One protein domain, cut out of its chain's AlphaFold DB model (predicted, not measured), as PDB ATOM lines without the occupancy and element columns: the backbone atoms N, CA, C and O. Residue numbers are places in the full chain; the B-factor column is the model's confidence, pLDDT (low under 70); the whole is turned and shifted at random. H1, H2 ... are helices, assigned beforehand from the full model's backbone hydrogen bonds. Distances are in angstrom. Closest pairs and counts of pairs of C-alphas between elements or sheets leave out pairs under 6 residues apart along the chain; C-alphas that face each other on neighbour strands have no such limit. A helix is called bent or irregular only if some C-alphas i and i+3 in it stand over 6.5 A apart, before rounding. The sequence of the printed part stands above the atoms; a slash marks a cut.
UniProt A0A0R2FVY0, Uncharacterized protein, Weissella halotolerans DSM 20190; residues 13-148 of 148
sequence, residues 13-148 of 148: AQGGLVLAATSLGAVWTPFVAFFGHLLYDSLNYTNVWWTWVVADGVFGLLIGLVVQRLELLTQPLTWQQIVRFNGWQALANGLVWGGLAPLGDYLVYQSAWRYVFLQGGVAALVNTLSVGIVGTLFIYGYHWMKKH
ATOM      1  N   ALA A  13      -9.452 -54.923  55.136       82.12
ATOM      2  CA  ALA A  13      -9.858 -53.602  55.616       82.12
ATOM      3  C   ALA A  13     -10.845 -52.920  54.656       82.12
ATOM      4  O   ALA A  13     -11.813 -52.308  55.098       82.12
ATOM      5  N   GLN A  14     -10.670 -53.120  53.351       85.62
ATOM      6  CA  GLN A  14     -11.524 -52.569  52.304       85.62
ATOM      7  C   GLN A  14     -12.938 -53.151  52.391       85.62
ATOM      8  O   GLN A  14     -13.910 -52.405  52.308       85.62
ATOM      9  N   GLY A  15     -13.076 -54.450  52.669       82.38
ATOM     10  CA  GLY A  15     -14.370 -55.045  53.008       82.38
ATOM     11  C   GLY A  15     -14.959 -54.508  54.316       82.38
ATOM     12  O   GLY A  15     -16.170 -54.315  54.414       82.38
ATOM     13  N   GLY A  16     -14.106 -54.184  55.290       88.69
ATOM     14  CA  GLY A  16     -14.484 -53.502  56.529       88.69
ATOM     15  C   GLY A  16     -15.030 -52.082  56.332       88.69
ATOM     16  O   GLY A  16     -15.847 -51.636  57.134       88.69
ATOM     17  N   LEU A  17     -14.686 -51.382  55.245       93.62
ATOM     18  CA  LEU A  17     -15.256 -50.056  54.958       93.62
ATOM     19  C   LEU A  17     -16.764 -50.100  54.711       93.62
ATOM     20  O   LEU A  17     -17.443 -49.100  54.928       93.62
ATOM     21  N   VAL A  18     -17.313 -51.255  54.327       94.00
ATOM     22  CA  VAL A  18     -18.765 -51.435  54.228       94.00
ATOM     23  C   VAL A  18     -19.410 -51.319  55.604       94.00
ATOM     24  O   VAL A  18     -20.439 -50.669  55.717       94.00
ATOM     25  N   LEU A  19     -18.773 -51.841  56.659       91.25
ATOM     26  CA  LEU A  19     -19.251 -51.678  58.035       91.25
ATOM     27  C   LEU A  19     -19.268 -50.199  58.460       91.25
ATOM     28  O   LEU A  19     -20.231 -49.736  59.085       91.25
ATOM     29  N   ALA A  20     -18.223 -49.449  58.098       92.31
ATOM     30  CA  ALA A  20     -18.153 -48.009  58.340       92.31
ATOM     31  C   ALA A  20     -19.241 -47.256  57.554       92.31
ATOM     32  O   ALA A  20     -19.977 -46.469  58.143       92.31
ATOM     33  N   ALA A  21     -19.420 -47.573  56.270       93.62
ATOM     34  CA  ALA A  21     -20.477 -47.026  55.421       93.62
ATOM     35  C   ALA A  21     -21.872 -47.280  55.980       93.62
ATOM     36  O   ALA A  21     -22.711 -46.378  55.992       93.62
ATOM     37  N   THR A  22     -22.113 -48.485  56.488       89.44
ATOM     38  CA  THR A  22     -23.402 -48.852  57.069       89.44
ATOM     39  C   THR A  22     -23.667 -48.165  58.409       89.44
ATOM     40  O   THR A  22     -24.805 -47.805  58.688       89.44
ATOM     41  N   SER A  23     -22.632 -47.956  59.230       89.00
ATOM     42  CA  SER A  23     -22.788 -47.444  60.602       89.00
ATOM     43  C   SER A  23     -22.699 -45.921  60.698       89.00
ATOM     44  O   SER A  23     -23.408 -45.303  61.484       89.00
ATOM     45  N   LEU A  24     -21.805 -45.315  59.915       91.00
ATOM     46  CA  LEU A  24     -21.458 -43.894  59.986       91.00
ATOM     47  C   LEU A  24     -21.965 -43.107  58.768       91.00
ATOM     48  O   LEU A  24     -21.966 -41.879  58.778       91.00
ATOM     49  N   GLY A  25     -22.407 -43.794  57.711       91.25
ATOM     50  CA  GLY A  25     -22.902 -43.167  56.490       91.25
ATOM     51  C   GLY A  25     -21.800 -42.609  55.585       91.25
ATOM     52  O   GLY A  25     -20.601 -42.642  55.888       91.25
ATOM     53  N   ALA A  26     -22.218 -42.070  54.436       94.19
ATOM     54  CA  ALA A  26     -21.300 -41.662  53.373       94.19
ATOM     55  C   ALA A  26     -20.382 -40.491  53.741       94.19
ATOM     56  O   ALA A  26     -19.294 -40.382  53.190       94.19
ATOM     57  N   VAL A  27     -20.795 -39.628  54.674       95.50
ATOM     58  CA  VAL A  27     -20.014 -38.448  55.075       95.50
ATOM     59  C   VAL A  27     -18.764 -38.843  55.861       95.50
ATOM     60  O   VAL A  27     -17.710 -38.247  55.667       95.50
ATOM     61  N   TRP A  28     -18.855 -39.861  56.721       96.19
ATOM     62  CA  TRP A  28     -17.781 -40.224  57.654       96.19
ATOM     63  C   TRP A  28     -16.866 -41.343  57.147       96.19
ATOM     64  O   TRP A  28     -15.687 -41.388  57.498       96.19
ATOM     65  N   THR A  29     -17.370 -42.209  56.269       97.12
ATOM     66  CA  THR A  29     -16.591 -43.300  55.651       97.12
ATOM     67  C   THR A  29     -15.293 -42.853  54.946       97.12
ATOM     68  O   THR A  29     -14.282 -43.529  55.138       97.12
ATOM     69  N   PRO A  30     -15.247 -41.727  54.197       98.12
ATOM     70  CA  PRO A  30     -14.010 -41.219  53.598       98.12
ATOM     71  C   PRO A  30     -12.915 -40.979  54.636       98.12
ATOM     72  O   PRO A  30     -11.760 -41.323  54.411       98.12
ATOM     73  N   PHE A  31     -13.276 -40.415  55.792       97.75
ATOM     74  CA  PHE A  31     -12.326 -40.115  56.858       97.75
ATOM     75  C   PHE A  31     -11.821 -41.390  57.528       97.75
ATOM     76  O   PHE A  31     -10.631 -41.495  57.799       97.75
ATOM     77  N   VAL A  32     -12.697 -42.377  57.743       96.69
ATOM     78  CA  VAL A  32     -12.287 -43.690  58.266       96.69
ATOM     79  C   VAL A  32     -11.265 -44.348  57.339       96.69
ATOM     80  O   VAL A  32     -10.237 -44.821  57.814       96.69
ATOM     81  N   ALA A  33     -11.513 -44.336  56.027       97.06
ATOM     82  CA  ALA A  33     -10.586 -44.897  55.048       97.06
ATOM     83  C   ALA A  33      -9.262 -44.115  54.997       97.06
ATOM     84  O   ALA A  33      -8.190 -44.699  55.150       97.06
ATOM     85  N   PHE A  34      -9.341 -42.788  54.864       97.50
ATOM     86  CA  PHE A  34      -8.180 -41.904  54.773       97.50
ATOM     87  C   PHE A  34      -7.284 -41.992  56.012       97.50
ATOM     88  O   PHE A  34      -6.088 -42.251  55.897       97.50
ATOM     89  N   PHE A  35      -7.848 -41.803  57.210       97.12
ATOM     90  CA  PHE A  35      -7.067 -41.845  58.446       97.12
ATOM     91  C   PHE A  35      -6.605 -43.260  58.785       97.12
ATOM     92  O   PHE A  35      -5.524 -43.412  59.347       97.12
ATOM     93  N   GLY A  36      -7.374 -44.287  58.410       94.81
ATOM     94  CA  GLY A  36      -6.955 -45.679  58.532       94.81
ATOM     95  C   GLY A  36      -5.677 -45.961  57.740       94.81
ATOM     96  O   GLY A  36      -4.718 -46.482  58.307       94.81
ATOM     97  N   HIS A  37      -5.632 -45.553  56.467       94.81
ATOM     98  CA  HIS A  37      -4.436 -45.702  55.634       94.81
ATOM     99  C   HIS A  37      -3.289 -44.825  56.139       94.81
ATOM    100  O   HIS A  37      -2.186 -45.320  56.347       94.81
ATOM    101  N   LEU A  38      -3.548 -43.542  56.415       96.50
ATOM    102  CA  LEU A  38      -2.530 -42.616  56.917       96.50
ATOM    103  C   LEU A  38      -1.853 -43.146  58.185       96.50
ATOM    104  O   LEU A  38      -0.626 -43.110  58.296       96.50
ATOM    105  N   LEU A  39      -2.644 -43.635  59.143       95.56
ATOM    106  CA  LEU A  39      -2.127 -44.198  60.382       95.56
ATOM    107  C   LEU A  39      -1.355 -45.493  60.119       95.56
ATOM    108  O   LEU A  39      -0.282 -45.674  60.690       95.56
ATOM    109  N   TYR A  40      -1.869 -46.373  59.252       91.62
ATOM    110  CA  TYR A  40      -1.163 -47.593  58.871       91.62
ATOM    111  C   TYR A  40       0.216 -47.273  58.288       91.62
ATOM    112  O   TYR A  40       1.213 -47.803  58.779       91.62
ATOM    113  N   ASP A  41       0.296 -46.355  57.330       93.25
ATOM    114  CA  ASP A  41       1.566 -45.968  56.721       93.25
ATOM    115  C   ASP A  41       2.525 -45.354  57.732       93.25
ATOM    116  O   ASP A  41       3.685 -45.754  57.810       93.25
ATOM    117  N   SER A  42       2.024 -44.435  58.558       94.69
ATOM    118  CA  SER A  42       2.832 -43.733  59.561       94.69
ATOM    119  C   SER A  42       3.429 -44.670  60.615       94.69
ATOM    120  O   SER A  42       4.454 -44.348  61.212       94.69
ATOM    121  N   LEU A  43       2.781 -45.810  60.878       94.31
ATOM    122  CA  LEU A  43       3.229 -46.788  61.871       94.31
ATOM    123  C   LEU A  43       4.075 -47.920  61.278       94.31
ATOM    124  O   LEU A  43       4.849 -48.533  62.011       94.31
ATOM    125  N   ASN A  44       3.915 -48.231  59.988       90.06
ATOM    126  CA  ASN A  44       4.514 -49.420  59.371       90.06
ATOM    127  C   ASN A  44       5.581 -49.099  58.315       90.06
ATOM    128  O   ASN A  44       6.375 -49.979  57.975       90.06
ATOM    129  N   TYR A  45       5.635 -47.864  57.812       88.44
ATOM    130  CA  TYR A  45       6.578 -47.436  56.782       88.44
ATOM    131  C   TYR A  45       7.309 -46.154  57.171       88.44
ATOM    132  O   TYR A  45       6.887 -45.386  58.029       88.44
ATOM    133  N   THR A  46       8.441 -45.907  56.510       90.38
ATOM    134  CA  THR A  46       9.220 -44.676  56.705       90.38
ATOM    135  C   THR A  46       8.532 -43.452  56.106       90.38
ATOM    136  O   THR A  46       8.724 -42.345  56.595       90.38
ATOM    137  N   ASN A  47       7.748 -43.642  55.043       90.19
ATOM    138  CA  ASN A  47       7.087 -42.568  54.312       90.19
ATOM    139  C   ASN A  47       5.614 -42.905  54.096       90.19
ATOM    140  O   ASN A  47       5.275 -44.055  53.832       90.19
ATOM    141  N   VAL A  48       4.774 -41.872  54.142       94.19
ATOM    142  CA  VAL A  48       3.353 -41.958  53.799       94.19
ATOM    143  C   VAL A  48       3.181 -41.869  52.289       94.19
ATOM    144  O   VAL A  48       3.682 -40.931  51.656       94.19
ATOM    145  N   TRP A  49       2.443 -42.816  51.714       93.25
ATOM    146  CA  TRP A  49       2.217 -42.873  50.277       93.25
ATOM    147  C   TRP A  49       0.915 -42.153  49.895       93.25
ATOM    148  O   TRP A  49      -0.153 -42.737  49.708       93.25
ATOM    149  N   TRP A  50       1.001 -40.824  49.813       96.06
ATOM    150  CA  TRP A  50      -0.152 -39.918  49.776       96.06
ATOM    151  C   TRP A  50      -1.163 -40.176  48.658       96.06
ATOM    152  O   TRP A  50      -2.362 -40.017  48.875       96.06
ATOM    153  N   THR A  51      -0.709 -40.580  47.476       95.94
ATOM    154  CA  THR A  51      -1.584 -40.909  46.339       95.94
ATOM    155  C   THR A  51      -2.547 -42.048  46.679       95.94
ATOM    156  O   THR A  51      -3.715 -41.993  46.295       95.94
ATOM    157  N   TRP A  52      -2.101 -43.029  47.468       95.38
ATOM    158  CA  TRP A  52      -2.912 -44.164  47.907       95.38
ATOM    159  C   TRP A  52      -3.764 -43.830  49.137       95.38
ATOM    160  O   TRP A  52      -4.923 -44.236  49.192       95.38
ATOM    161  N   VAL A  53      -3.261 -43.010  50.065       97.12
ATOM    162  CA  VAL A  53      -4.050 -42.498  51.204       97.12
ATOM    163  C   VAL A  53      -5.254 -41.679  50.722       97.12
ATOM    164  O   VAL A  53      -6.384 -41.868  51.181       97.12
ATOM    165  N   VAL A  54      -5.036 -40.780  49.756       97.94
ATOM    166  CA  VAL A  54      -6.112 -39.994  49.134       97.94
ATOM    167  C   VAL A  54      -7.068 -40.906  48.365       97.94
ATOM    168  O   VAL A  54      -8.284 -40.728  48.464       97.94
ATOM    169  N   ALA A  55      -6.545 -41.902  47.644       97.62
ATOM    170  CA  ALA A  55      -7.362 -42.886  46.941       97.62
ATOM    171  C   ALA A  55      -8.297 -43.647  47.897       97.62
ATOM    172  O   ALA A  55      -9.485 -43.760  47.598       97.62
ATOM    173  N   ASP A  56      -7.825 -44.075  49.073       97.12
ATOM    174  CA  ASP A  56      -8.677 -44.729  50.079       97.12
ATOM    175  C   ASP A  56      -9.796 -43.807  50.573       97.12
ATOM    176  O   ASP A  56     -10.948 -44.230  50.670       97.12
ATOM    177  N   GLY A  57      -9.505 -42.524  50.810       97.94
ATOM    178  CA  GLY A  57     -10.535 -41.540  51.151       97.94
ATOM    179  C   GLY A  57     -11.623 -41.427  50.075       97.94
ATOM    180  O   GLY A  57     -12.818 -41.467  50.379       97.94
ATOM    181  N   VAL A  58     -11.222 -41.358  48.800       98.31
ATOM    182  CA  VAL A  58     -12.158 -41.332  47.663       98.31
ATOM    183  C   VAL A  58     -12.957 -42.634  47.574       98.31
ATOM    184  O   VAL A  58     -14.175 -42.594  47.400       98.31
ATOM    185  N   PHE A  59     -12.314 -43.790  47.742       98.12
ATOM    186  CA  PHE A  59     -13.005 -45.079  47.757       98.12
ATOM    187  C   PHE A  59     -14.024 -45.167  48.899       98.12
ATOM    188  O   PHE A  59     -15.163 -45.582  48.678       98.12
ATOM    189  N   GLY A  60     -13.650 -44.708  50.096       97.88
ATOM    190  CA  GLY A  60     -14.533 -44.622  51.256       97.88
ATOM    191  C   GLY A  60     -15.774 -43.770  50.986       97.88
ATOM    192  O   GLY A  60     -16.885 -44.174  51.336       97.88
ATOM    193  N   LEU A  61     -15.624 -42.636  50.292       98.19
ATOM    194  CA  LEU A  61     -16.764 -41.828  49.844       98.19
ATOM    195  C   LEU A  61     -17.676 -42.608  48.901       98.19
ATOM    196  O   LEU A  61     -18.885 -42.673  49.121       98.19
ATOM    197  N   LEU A  62     -17.100 -43.204  47.855       98.06
ATOM    198  CA  LEU A  62     -17.863 -43.929  46.843       98.06
ATOM    199  C   LEU A  62     -18.634 -45.094  47.465       98.06
ATOM    200  O   LEU A  62     -19.830 -45.229  47.210       98.06
ATOM    201  N   ILE A  63     -17.995 -45.901  48.316       97.44
ATOM    202  CA  ILE A  63     -18.674 -47.046  48.927       97.44
ATOM    203  C   ILE A  63     -19.746 -46.604  49.925       97.44
ATOM    204  O   ILE A  63     -20.834 -47.180  49.950       97.44
ATOM    205  N   GLY A  64     -19.485 -45.525  50.667       96.56
ATOM    206  CA  GLY A  64     -20.463 -44.863  51.521       96.56
ATOM    207  C   GLY A  64     -21.718 -44.448  50.752       96.56
ATOM    208  O   GLY A  64     -22.837 -44.786  51.145       96.56
ATOM    209  N   LEU A  65     -21.532 -43.771  49.616       97.38
ATOM    210  CA  LEU A  65     -22.625 -43.348  48.739       97.38
ATOM    211  C   LEU A  65     -23.387 -44.538  48.153       97.38
ATOM    212  O   LEU A  65     -24.613 -44.501  48.106       97.38
ATOM    213  N   VAL A  66     -22.695 -45.602  47.736       97.06
ATOM    214  CA  VAL A  66     -23.330 -46.818  47.201       97.06
ATOM    215  C   VAL A  66     -24.232 -47.469  48.248       97.06
ATOM    216  O   VAL A  66     -25.396 -47.752  47.956       97.06
ATOM    217  N   VAL A  67     -23.725 -47.673  49.467       94.94
ATOM    218  CA  VAL A  67     -24.493 -48.274  50.569       94.94
ATOM    219  C   VAL A  67     -25.724 -47.432  50.902       94.94
ATOM    220  O   VAL A  67     -26.826 -47.974  51.015       94.94
ATOM    221  N   GLN A  68     -25.555 -46.111  51.003       94.12
ATOM    222  CA  GLN A  68     -26.646 -45.187  51.305       94.12
ATOM    223  C   GLN A  68     -27.683 -45.139  50.175       94.12
ATOM    224  O   GLN A  68     -28.882 -45.198  50.434       94.12
ATOM    225  N   ARG A  69     -27.243 -45.076  48.914       95.12
ATOM    226  CA  ARG A  69     -28.125 -44.938  47.747       95.12
ATOM    227  C   ARG A  69     -28.964 -46.181  47.479       95.12
ATOM    228  O   ARG A  69     -30.069 -46.058  46.950       95.12
ATOM    229  N   LEU A  70     -28.415 -47.354  47.788       95.56
ATOM    230  CA  LEU A  70     -29.095 -48.641  47.661       95.56
ATOM    231  C   LEU A  70     -29.935 -48.998  48.893       95.56
ATOM    232  O   LEU A  70     -30.615 -50.027  48.866       95.56
ATOM    233  N   GLU A  71     -29.897 -48.165  49.941       93.19
ATOM    234  CA  GLU A  71     -30.685 -48.332  51.165       93.19
ATOM    235  C   GLU A  71     -30.503 -49.726  51.791       93.19
ATOM    236  O   GLU A  71     -31.447 -50.355  52.275       93.19
ATOM    237  N   LEU A  72     -29.260 -50.229  51.764       91.94
ATOM    238  CA  LEU A  72     -28.950 -51.640  52.032       91.94
ATOM    239  C   LEU A  72     -29.261 -52.099  53.457       91.94
ATOM    240  O   LEU A  72     -29.219 -53.296  53.698       91.94
ATOM    241  N   LEU A  73     -29.559 -51.196  54.395       86.31
ATOM    242  CA  LEU A  73     -29.899 -51.525  55.789       86.31
ATOM    243  C   LEU A  73     -31.346 -51.199  56.168       86.31
ATOM    244  O   LEU A  73     -31.879 -51.730  57.148       86.31
ATOM    245  N   THR A  74     -31.977 -50.288  55.433       85.94
ATOM    246  CA  THR A  74     -33.321 -49.793  55.735       85.94
ATOM    247  C   THR A  74     -34.383 -50.580  54.982       85.94
ATOM    248  O   THR A  74     -35.450 -50.826  55.542       85.94
ATOM    249  N   GLN A  75     -34.078 -51.036  53.766       88.44
ATOM    250  CA  GLN A  75     -34.975 -51.847  52.941       88.44
ATOM    251  C   GLN A  75     -34.716 -53.350  53.124       88.44
ATOM    252  O   GLN A  75     -33.596 -53.737  53.468       88.44
ATOM    253  N   PRO A  76     -35.715 -54.220  52.867       90.62
ATOM    254  CA  PRO A  76     -35.522 -55.666  52.892       90.62
ATOM    255  C   PRO A  76     -34.408 -56.103  51.944       90.62
ATOM    256  O   PRO A  76     -34.443 -55.764  50.761       90.62
ATOM    257  N   LEU A  77     -33.460 -56.894  52.452       94.44
ATOM    258  CA  LEU A  77     -32.341 -57.372  51.653       94.44
ATOM    259  C   LEU A  77     -32.810 -58.346  50.567       94.44
ATOM    260  O   LEU A  77     -33.264 -59.452  50.862       94.44
ATOM    261  N   THR A  78     -32.662 -57.954  49.303       95.19
ATOM    262  CA  THR A  78     -32.980 -58.804  48.144       95.19
ATOM    263  C   THR A  78     -31.731 -59.206  47.367       95.19
ATOM    264  O   THR A  78     -30.707 -58.521  47.391       95.19
ATOM    265  N   TRP A  79     -31.830 -60.281  46.580       94.25
ATOM    266  CA  TRP A  79     -30.761 -60.676  45.655       94.25
ATOM    267  C   TRP A  79     -30.372 -59.545  44.687       94.25
ATOM    268  O   TRP A  79     -29.192 -59.315  44.430       94.25
ATOM    269  N   GLN A  80     -31.350 -58.769  44.206       95.88
ATOM    270  CA  GLN A  80     -31.094 -57.637  43.310       95.88
ATOM    271  C   GLN A  80     -30.266 -56.532  43.980       95.88
ATOM    272  O   GLN A  80     -29.432 -55.918  43.316       95.88
ATOM    273  N   GLN A  81     -30.457 -56.284  45.279       95.31
ATOM    274  CA  GLN A  81     -29.635 -55.325  46.021       95.31
ATOM    275  C   GLN A  81     -28.184 -55.788  46.140       95.31
ATOM    276  O   GLN A  81     -27.285 -54.981  45.913       95.31
ATOM    277  N   ILE A  82     -27.945 -57.075  46.412       96.69
ATOM    278  CA  ILE A  82     -26.586 -57.634  46.482       96.69
ATOM    279  C   ILE A  82     -25.875 -57.546  45.131       96.69
ATOM    280  O   ILE A  82     -24.713 -57.139  45.078       96.69
ATOM    281  N   VAL A  83     -26.569 -57.865  44.035       97.81
ATOM    282  CA  VAL A  83     -26.011 -57.740  42.679       97.81
ATOM    283  C   VAL A  83     -25.681 -56.282  42.355       97.81
ATOM    284  O   VAL A  83     -24.584 -55.993  41.880       97.81
ATOM    285  N   ARG A  84     -26.587 -55.341  42.655       97.81
ATOM    286  CA  ARG A  84     -26.346 -53.903  42.439       97.81
ATOM    287  C   ARG A  84     -25.180 -53.390  43.278       97.81
ATOM    288  O   ARG A  84     -24.333 -52.680  42.748       97.81
ATOM    289  N   PHE A  85     -25.117 -53.764  44.554       97.75
ATOM    290  CA  PHE A  85     -24.011 -53.415  45.444       97.75
ATOM    291  C   PHE A  85     -22.676 -53.898  44.873       97.75
ATOM    292  O   PHE A  85     -21.749 -53.102  44.727       97.75
ATOM    293  N   ASN A  86     -22.604 -55.169  44.465       98.25
ATOM    294  CA  ASN A  86     -21.389 -55.751  43.903       98.25
ATOM    295  C   ASN A  86     -20.984 -55.133  42.556       98.25
ATOM    296  O   ASN A  86     -19.796 -54.958  42.305       98.25
ATOM    297  N   GLY A  87     -21.945 -54.740  41.720       98.44
ATOM    298  CA  GLY A  87     -21.658 -54.003  40.488       98.44
ATOM    299  C   GLY A  87     -21.053 -52.622  40.761       98.44
ATOM    300  O   GLY A  87     -20.016 -52.272  40.198       98.44
ATOM    301  N   TRP A  88     -21.661 -51.852  41.665       98.44
ATOM    302  CA  TRP A  88     -21.189 -50.505  41.989       98.44
ATOM    303  C   TRP A  88     -19.857 -50.495  42.742       98.44
ATOM    304  O   TRP A  88     -18.999 -49.668  42.437       98.44
ATOM    305  N   GLN A  89     -19.647 -51.414  43.688       97.69
ATOM    306  CA  GLN A  89     -18.373 -51.502  44.406       97.69
ATOM    307  C   GLN A  89     -17.223 -51.920  43.481       97.69
ATOM    308  O   GLN A  89     -16.127 -51.377  43.596       97.69
ATOM    309  N   ALA A  90     -17.471 -52.824  42.524       98.38
ATOM    310  CA  ALA A  90     -16.463 -53.234  41.549       98.38
ATOM    311  C   ALA A  90     -16.077 -52.065  40.633       98.38
ATOM    312  O   ALA A  90     -14.893 -51.834  40.387       98.38
ATOM    313  N   LEU A  91     -17.062 -51.273  40.191       98.50
ATOM    314  CA  LEU A  91     -16.808 -50.046  39.438       98.50
ATOM    315  C   LEU A  91     -15.980 -49.045  40.258       98.50
ATOM    316  O   LEU A  91     -14.990 -48.520  39.754       98.50
ATOM    317  N   ALA A  92     -16.340 -48.810  41.524       98.19
ATOM    318  CA  ALA A  92     -15.591 -47.919  42.409       98.19
ATOM    319  C   ALA A  92     -14.140 -48.390  42.605       98.19
ATOM    320  O   ALA A  92     -13.214 -47.585  42.511       98.19
ATOM    321  N   ASN A  93     -13.930 -49.694  42.803       97.69
ATOM    322  CA  ASN A  93     -12.598 -50.284  42.907       97.69
ATOM    323  C   ASN A  93     -11.786 -50.102  41.619       97.69
ATOM    324  O   ASN A  93     -10.623 -49.710  41.681       97.69
ATOM    325  N   GLY A  94     -12.391 -50.343  40.455       97.69
ATOM    326  CA  GLY A  94     -11.737 -50.135  39.163       97.69
ATOM    327  C   GLY A  94     -11.326 -48.678  38.939       97.69
ATOM    328  O   GLY A  94     -10.194 -48.418  38.536       97.69
ATOM    329  N   LEU A  95     -12.210 -47.727  39.254       98.31
ATOM    330  CA  LEU A  95     -11.934 -46.294  39.107       98.31
ATOM    331  C   LEU A  95     -10.823 -45.818  40.046       98.31
ATOM    332  O   LEU A  95      -9.926 -45.089  39.623       98.31
ATOM    333  N   VAL A  96     -10.870 -46.228  41.314       98.12
ATOM    334  CA  VAL A  96      -9.919 -45.749  42.320       98.12
ATOM    335  C   VAL A  96      -8.581 -46.474  42.215       98.12
ATOM    336  O   VAL A  96      -7.546 -45.835  42.051       98.12
ATOM    337  N   TRP A  97      -8.584 -47.802  42.279       96.06
ATOM    338  CA  TRP A  97      -7.348 -48.583  42.357       96.06
ATOM    339  C   TRP A  97      -6.743 -48.855  40.986       96.06
ATOM    340  O   TRP A  97      -5.527 -48.854  40.850       96.06
ATOM    341  N   GLY A  98      -7.571 -49.039  39.957       95.19
ATOM    342  CA  GLY A  98      -7.096 -49.210  38.581       95.19
ATOM    343  C   GLY A  98      -6.771 -47.892  37.869       95.19
ATOM    344  O   GLY A  98      -6.056 -47.908  36.869       95.19
ATOM    345  N   GLY A  99      -7.289 -46.764  38.368       96.94
ATOM    346  CA  GLY A  99      -7.170 -45.449  37.736       96.94
ATOM    347  C   GLY A  99      -6.508 -44.407  38.630       96.94
ATOM    348  O   GLY A  99      -5.363 -44.033  38.394       96.94
ATOM    349  N   LEU A 100      -7.227 -43.921  39.645       97.88
ATOM    350  CA  LEU A 100      -6.808 -42.773  40.459       97.88
ATOM    351  C   LEU A 100      -5.444 -42.974  41.138       97.88
ATOM    352  O   LEU A 100      -4.566 -42.126  40.992       97.88
ATOM    353  N   ALA A 101      -5.259 -44.087  41.852       96.50
ATOM    354  CA  ALA A 101      -4.017 -44.392  42.561       96.50
ATOM    355  C   ALA A 101      -2.797 -44.499  41.617       96.50
ATOM    356  O   ALA A 101      -1.841 -43.744  41.809       96.50
ATOM    357  N   PRO A 102      -2.809 -45.338  40.557       96.81
ATOM    358  CA  PRO A 102      -1.659 -45.461  39.660       96.81
ATOM    359  C   PRO A 102      -1.396 -44.201  38.829       96.81
ATOM    360  O   PRO A 102      -0.237 -43.899  38.539       96.81
ATOM    361  N   LEU A 103      -2.435 -43.429  38.478       97.62
ATOM    362  CA  LEU A 103      -2.253 -42.108  37.867       97.62
ATOM    363  C   LEU A 103      -1.548 -41.149  38.828       97.62
ATOM    364  O   LEU A 103      -0.621 -40.456  38.417       97.62
ATOM    365  N   GLY A 104      -1.948 -41.137  40.100       96.94
ATOM    366  CA  GLY A 104      -1.271 -40.370  41.139       96.94
ATOM    367  C   GLY A 104       0.206 -40.746  41.247       96.94
ATOM    368  O   GLY A 104       1.062 -39.865  41.209       96.94
ATOM    369  N   ASP A 105       0.518 -42.041  41.301       96.62
ATOM    370  CA  ASP A 105       1.905 -42.510  41.399       96.62
ATOM    371  C   ASP A 105       2.753 -42.118  40.192       96.62
ATOM    372  O   ASP A 105       3.911 -41.722  40.341       96.62
ATOM    373  N   TYR A 106       2.183 -42.215  38.992       96.94
ATOM    374  CA  TYR A 106       2.861 -41.800  37.772       96.94
ATOM    375  C   TYR A 106       3.131 -40.289  37.763       96.94
ATOM    376  O   TYR A 106       4.245 -39.863  37.471       96.94
ATOM    377  N   LEU A 107       2.134 -39.472  38.113       97.06
ATOM    378  CA  LEU A 107       2.235 -38.013  38.028       97.06
ATOM    379  C   LEU A 107       3.088 -37.406  39.149       97.06
ATOM    380  O   LEU A 107       3.857 -36.479  38.898       97.06
ATOM    381  N   VAL A 108       2.966 -37.913  40.376       96.81
ATOM    382  CA  VAL A 108       3.615 -37.334  41.564       96.81
ATOM    383  C   VAL A 108       5.000 -37.928  41.788       96.81
ATOM    384  O   VAL A 108       5.956 -37.189  42.014       96.81
ATOM    385  N   TYR A 109       5.124 -39.253  41.706       94.88
ATOM    386  CA  TYR A 109       6.365 -39.960  42.035       94.88
ATOM    387  C   TYR A 109       7.177 -40.366  40.806       94.88
ATOM    388  O   TYR A 109       8.259 -40.930  40.956       94.88
ATOM    389  N   GLN A 110       6.684 -40.068  39.595       95.94
ATOM    390  CA  GLN A 110       7.343 -40.417  38.330       95.94
ATOM    391  C   GLN A 110       7.642 -41.922  38.222       95.94
ATOM    392  O   GLN A 110       8.595 -42.355  37.568       95.94
ATOM    393  N   SER A 111       6.810 -42.733  38.878       93.56
ATOM    394  CA  SER A 111       6.921 -44.187  38.885       93.56
ATOM    395  C   SER A 111       6.702 -44.759  37.485       93.56
ATOM    396  O   SER A 111       5.933 -44.229  36.683       93.56
ATOM    397  N   ALA A 112       7.344 -45.884  37.170       96.31
ATOM    398  CA  ALA A 112       7.238 -46.485  35.843       96.31
ATOM    399  C   ALA A 112       5.786 -46.879  35.505       96.31
ATOM    400  O   ALA A 112       5.185 -47.710  36.186       96.31
ATOM    401  N   TRP A 113       5.256 -46.352  34.392       93.81
ATOM    402  CA  TRP A 113       3.865 -46.556  33.951       93.81
ATOM    403  C   TRP A 113       3.430 -48.027  33.965       93.81
ATOM    404  O   TRP A 113       2.428 -48.392  34.573       93.81
ATOM    405  N   ARG A 114       4.215 -48.905  33.323       95.00
ATOM    406  CA  ARG A 114       3.890 -50.339  33.228       95.00
ATOM    407  C   ARG A 114       3.780 -51.007  34.598       95.00
ATOM    408  O   ARG A 114       2.991 -51.930  34.753       95.00
ATOM    409  N   TYR A 115       4.572 -50.549  35.562       93.69
ATOM    410  CA  TYR A 115       4.580 -51.094  36.909       93.69
ATOM    411  C   TYR A 115       3.337 -50.650  37.688       93.69
ATOM    412  O   TYR A 115       2.580 -51.505  38.143       93.69
ATOM    413  N   VAL A 116       3.077 -49.340  37.781       95.12
ATOM    414  CA  VAL A 116       1.982 -48.821  38.621       95.12
ATOM    415  C   VAL A 116       0.604 -49.230  38.112       95.12
ATOM    416  O   VAL A 116      -0.259 -49.568  38.910       95.12
ATOM    417  N   PHE A 117       0.390 -49.311  36.796       95.56
ATOM    418  CA  PHE A 117      -0.900 -49.764  36.260       95.56
ATOM    419  C   PHE A 117      -1.128 -51.268  36.433       95.56
ATOM    420  O   PHE A 117      -2.262 -51.687  36.667       95.56
ATOM    421  N   LEU A 118      -0.071 -52.088  36.381       95.25
ATOM    422  CA  LEU A 118      -0.180 -53.500  36.753       95.25
ATOM    423  C   LEU A 118      -0.501 -53.637  38.247       95.25
ATOM    424  O   LEU A 118      -1.381 -54.410  38.624       95.25
ATOM    425  N   GLN A 119       0.169 -52.839  39.081       94.44
ATOM    426  CA  GLN A 119      -0.050 -52.792  40.524       94.44
ATOM    427  C   GLN A 119      -1.496 -52.410  40.855       94.44
ATOM    428  O   GLN A 119      -2.175 -53.122  41.597       94.44
ATOM    429  N   GLY A 120      -1.990 -51.334  40.243       95.25
ATOM    430  CA  GLY A 120      -3.356 -50.854  40.396       95.25
ATOM    431  C   GLY A 120      -4.401 -51.864  39.923       95.25
ATOM    432  O   GLY A 120      -5.406 -52.071  40.598       95.25
ATOM    433  N   GLY A 121      -4.145 -52.571  38.816       95.25
ATOM    434  CA  GLY A 121      -5.020 -53.645  38.340       95.25
ATOM    435  C   GLY A 121      -5.141 -54.808  39.332       95.25
ATOM    436  O   GLY A 121      -6.249 -55.270  39.616       95.25
ATOM    437  N   VAL A 122      -4.019 -55.246  39.912       93.88
ATOM    438  CA  VAL A 122      -4.014 -56.285  40.958       93.88
ATOM    439  C   VAL A 122      -4.741 -55.793  42.212       93.88
ATOM    440  O   VAL A 122      -5.585 -56.513  42.746       93.88
ATOM    441  N   ALA A 123      -4.472 -54.561  42.652       93.62
ATOM    442  CA  ALA A 123      -5.139 -53.960  43.804       93.62
ATOM    443  C   ALA A 123      -6.658 -53.854  43.593       93.62
ATOM    444  O   ALA A 123      -7.428 -54.261  44.462       93.62
ATOM    445  N   ALA A 124      -7.102 -53.402  42.417       95.94
ATOM    446  CA  ALA A 124      -8.517 -53.311  42.069       95.94
ATOM    447  C   ALA A 124      -9.214 -54.674  42.149       95.94
ATOM    448  O   ALA A 124     -10.301 -54.773  42.721       95.94
ATOM    449  N   LEU A 125      -8.588 -55.732  41.622       94.62
ATOM    450  CA  LEU A 125      -9.136 -57.086  41.680       94.62
ATOM    451  C   LEU A 125      -9.251 -57.584  43.126       94.62
ATOM    452  O   LEU A 125     -10.320 -58.025  43.546       94.62
ATOM    453  N   VAL A 126      -8.165 -57.486  43.896       93.50
ATOM    454  CA  VAL A 126      -8.125 -57.959  45.286       93.50
ATOM    455  C   VAL A 126      -9.136 -57.205  46.148       93.50
ATOM    456  O   VAL A 126      -9.890 -57.832  46.895       93.50
ATOM    457  N   ASN A 127      -9.223 -55.885  46.000       95.19
ATOM    458  CA  ASN A 127     -10.164 -55.068  46.761       95.19
ATOM    459  C   ASN A 127     -11.616 -55.331  46.343       95.19
ATOM    460  O   ASN A 127     -12.490 -55.411  47.205       95.19
ATOM    461  N   THR A 128     -11.875 -55.569  45.053       96.75
ATOM    462  CA  THR A 128     -13.205 -55.968  44.562       96.75
ATOM    463  C   THR A 128     -13.666 -57.278  45.191       96.75
ATOM    464  O   THR A 128     -14.820 -57.384  45.609       96.75
ATOM    465  N   LEU A 129     -12.778 -58.274  45.283       95.31
ATOM    466  CA  LEU A 129     -13.083 -59.556  45.923       95.31
ATOM    467  C   LEU A 129     -13.261 -59.398  47.436       95.31
ATOM    468  O   LEU A 129     -14.212 -59.932  48.000       95.31
ATOM    469  N   SER A 130     -12.384 -58.625  48.080       94.75
ATOM    470  CA  SER A 130     -12.452 -58.322  49.512       94.75
ATOM    471  C   SER A 130     -13.800 -57.697  49.880       94.75
ATOM    472  O   SER A 130     -14.531 -58.233  50.711       94.75
ATOM    473  N   VAL A 131     -14.197 -56.628  49.188       96.44
ATOM    474  CA  VAL A 131     -15.480 -55.944  49.405       96.44
ATOM    475  C   VAL A 131     -16.660 -56.819  49.003       96.44
ATOM    476  O   VAL A 131     -17.651 -56.884  49.731       96.44
ATOM    477  N   GLY A 132     -16.559 -57.528  47.881       96.56
ATOM    478  CA  GLY A 132     -17.642 -58.375  47.403       96.56
ATOM    479  C   GLY A 132     -17.951 -59.542  48.335       96.56
ATOM    480  O   GLY A 132     -19.118 -59.877  48.520       96.56
ATOM    481  N   ILE A 133     -16.939 -60.115  48.986       95.50
ATOM    482  CA  ILE A 133     -17.114 -61.199  49.957       95.50
ATOM    483  C   ILE A 133     -17.442 -60.620  51.334       95.50
ATOM    484  O   ILE A 133     -18.541 -60.816  51.848       95.50
ATOM    485  N   VAL A 134     -16.509 -59.878  51.932       95.00
ATOM    486  CA  VAL A 134     -16.610 -59.415  53.324       95.00
ATOM    487  C   VAL A 134     -17.720 -58.379  53.483       95.00
ATOM    488  O   VAL A 134     -18.515 -58.466  54.414       95.00
ATOM    489  N   GLY A 135     -17.833 -57.440  52.545       95.19
ATOM    490  CA  GLY A 135     -18.890 -56.430  52.557       95.19
ATOM    491  C   GLY A 135     -20.287 -57.032  52.436       95.19
ATOM    492  O   GLY A 135     -21.183 -56.684  53.204       95.19
ATOM    493  N   THR A 136     -20.466 -57.995  51.528       95.69
ATOM    494  CA  THR A 136     -21.739 -58.722  51.391       95.69
ATOM    495  C   THR A 136     -22.068 -59.522  52.654       95.69
ATOM    496  O   THR A 136     -23.218 -59.506  53.094       95.69
ATOM    497  N   LEU A 137     -21.077 -60.179  53.272       94.75
ATOM    498  CA  LEU A 137     -21.265 -60.892  54.541       94.75
ATOM    499  C   LEU A 137     -21.694 -59.951  55.671       94.75
ATOM    500  O   LEU A 137     -22.595 -60.304  56.430       94.75
ATOM    501  N   PHE A 138     -21.117 -58.750  55.761       92.81
ATOM    502  CA  PHE A 138     -21.541 -57.748  56.742       92.81
ATOM    503  C   PHE A 138     -22.989 -57.307  56.531       92.81
ATOM    504  O   PHE A 138     -23.768 -57.293  57.486       92.81
ATOM    505  N   ILE A 139     -23.371 -56.998  55.288       93.94
ATOM    506  CA  ILE A 139     -24.750 -56.616  54.956       93.94
ATOM    507  C   ILE A 139     -25.713 -57.748  55.339       93.94
ATOM    508  O   ILE A 139     -26.720 -57.509  56.003       93.94
ATOM    509  N   TYR A 140     -25.393 -58.991  54.973       93.62
ATOM    510  CA  TYR A 140     -26.219 -60.146  55.318       93.62
ATOM    511  C   TYR A 140     -26.327 -60.352  56.835       93.62
ATOM    512  O   TYR A 140     -27.430 -60.511  57.361       93.62
ATOM    513  N   GLY A 141     -25.198 -60.303  57.547       92.56
ATOM    514  CA  GLY A 141     -25.143 -60.450  59.000       92.56
ATOM    515  C   GLY A 141     -25.980 -59.399  59.730       92.56
ATOM    516  O   GLY A 141     -26.710 -59.743  60.658       92.56
ATOM    517  N   TYR A 142     -25.957 -58.143  59.271       91.06
ATOM    518  CA  TYR A 142     -26.803 -57.078  59.818       91.06
ATOM    519  C   TYR A 142     -28.297 -57.422  59.736       91.06
ATOM    520  O   TYR A 142     -29.017 -57.335  60.730       91.06
ATOM    521  N   HIS A 143     -28.766 -57.855  58.562       91.44
ATOM    522  CA  HIS A 143     -30.170 -58.233  58.373       91.44
ATOM    523  C   HIS A 143     -30.557 -59.479  59.165       91.44
ATOM    524  O   HIS A 143     -31.673 -59.554  59.678       91.44
ATOM    525  N   TRP A 144     -29.640 -60.439  59.297       91.50
ATOM    526  CA  TRP A 144     -29.856 -61.631  60.114       91.50
ATOM    527  C   TRP A 144     -30.059 -61.279  61.594       91.50
ATOM    528  O   TRP A 144     -31.010 -61.775  62.203       91.50
ATOM    529  N   MET A 145     -29.226 -60.381  62.135       89.38
ATOM    530  CA  MET A 145     -29.337 -59.902  63.518       89.38
ATOM    531  C   MET A 145     -30.596 -59.069  63.747       89.38
ATOM    532  O   MET A 145     -31.215 -59.202  64.784       89.38
ATOM    533  N   LYS A 146     -31.018 -58.235  62.789       84.44
ATOM    534  CA  LYS A 146     -32.228 -57.402  62.934       84.44
ATOM    535  C   LYS A 146     -33.530 -58.218  62.987       84.44
ATOM    536  O   LYS A 146     -34.555 -57.714  63.440       84.44
ATOM    537  N   LYS A 147     -33.517 -59.441  62.451       78.12
ATOM    538  CA  LYS A 147     -34.690 -60.322  62.378       78.12
ATOM    539  C   LYS A 147     -34.912 -61.147  63.659       78.12
ATOM    540  O   LYS A 147     -36.007 -61.683  63.817       78.12
ATOM    541  N   HIS A 148     -33.901 -61.267  64.519       59.44
ATOM    542  CA  HIS A 148     -33.922 -62.044  65.764       59.44
ATOM    543  C   HIS A 148     -33.719 -61.125  66.970       59.44
ATOM    544  O   HIS A 148     -34.121 -61.544  68.075       59.44
TER     545      HIS A 148
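Overview. This is residues 13 to 148 of the 148 residues of an uncharacterized protein of Weissella halotolerans DSM 20190 (UniProt A0A0R2FVY0). Picture an elongated helical bundle in which H1a, H2, H3a and H4 make a ring of four, with H1b packed along H2 outside that ring. The first helix folds back on itself, while H3 is bent but runs nearly straight, and H4 is the longest helix. You are looking at 136 residues with four named helices, H1 to H4 in order, and no named strand; the class is all helix. The whole is compact, with a radius of gyration of the C-alphas of 15.4 A, and spans 52 by 27 by 20 A.

Along the chain. Find C-alpha 13 at (-9.858, -53.602, 55.616), where H1, residues 13 to 44, begins. By its hydrogen bonds H1 was assigned as one helix, but it is bent: C-alphas 23 and 26 are 9.4 A apart. Its arms are H1a, residues 13 to 23, and H1b, residues 26 to 44, 27.6 A long and irregular, with C-alphas 27 and 30 at 6.8 A. Next comes H2, residues 50 to 69, 28.5 A long, from C-alpha 50 at (-0.152, -39.918, 49.776). H3, residues 79 to 109, was also assigned as one helix by its hydrogen bonds but is bent, with C-alphas 98 and 101 at 7.0 A; its arms are H3a, residues 79 to 98, 27.2 A long, and H3b, residues 101 to 109. H4, residues 113 to 146, runs 47.5 A to C-alpha 146 at (-32.228, -57.402, 62.934).

Arrangement. Start at Gly 15, whose C-alpha is 3.9 A from that of Val 131, the closest pair where H1a touches H4, residues 127 to 139 alone, at a steep tilt of 42 degrees. H1a also touches H2, residues 60 to 68 alone, closest at the C-alphas of Ala 21 and Gly 64, 4.5 A. H1b and H2 form a helical hairpin at a shallow tilt of 29 degrees, closest at the C-alphas of Ala 26 and Gly 64, 3.8 A. H2 and H3a form another, at 18 degrees, closest at the C-alphas of Ala 55 and Val 96, 6.0 A. H3a touches H4, opposite ways at 27 degrees, closest at the C-alphas of Gly 98 and Gly 120, 4.5 A. H2 and H4 are apart. In H2, H3a and H3b every O i to N i+4 pair is within hydrogen-bond range; H1a has 5 of 7, H1b 13 of 15 and H4 29 of 30.

Size, cuts and confidence. Look to Gln 110 and His 148 for the two C-alphas farthest apart, 54.1 A. The printed part has no cut; the links H1 to H2 and H3 to H4 are tight, and H2 to H3, nine residues, is short. The mean pLDDT of the printed part is 94.3, and residue 148, the chain's last, is under 70.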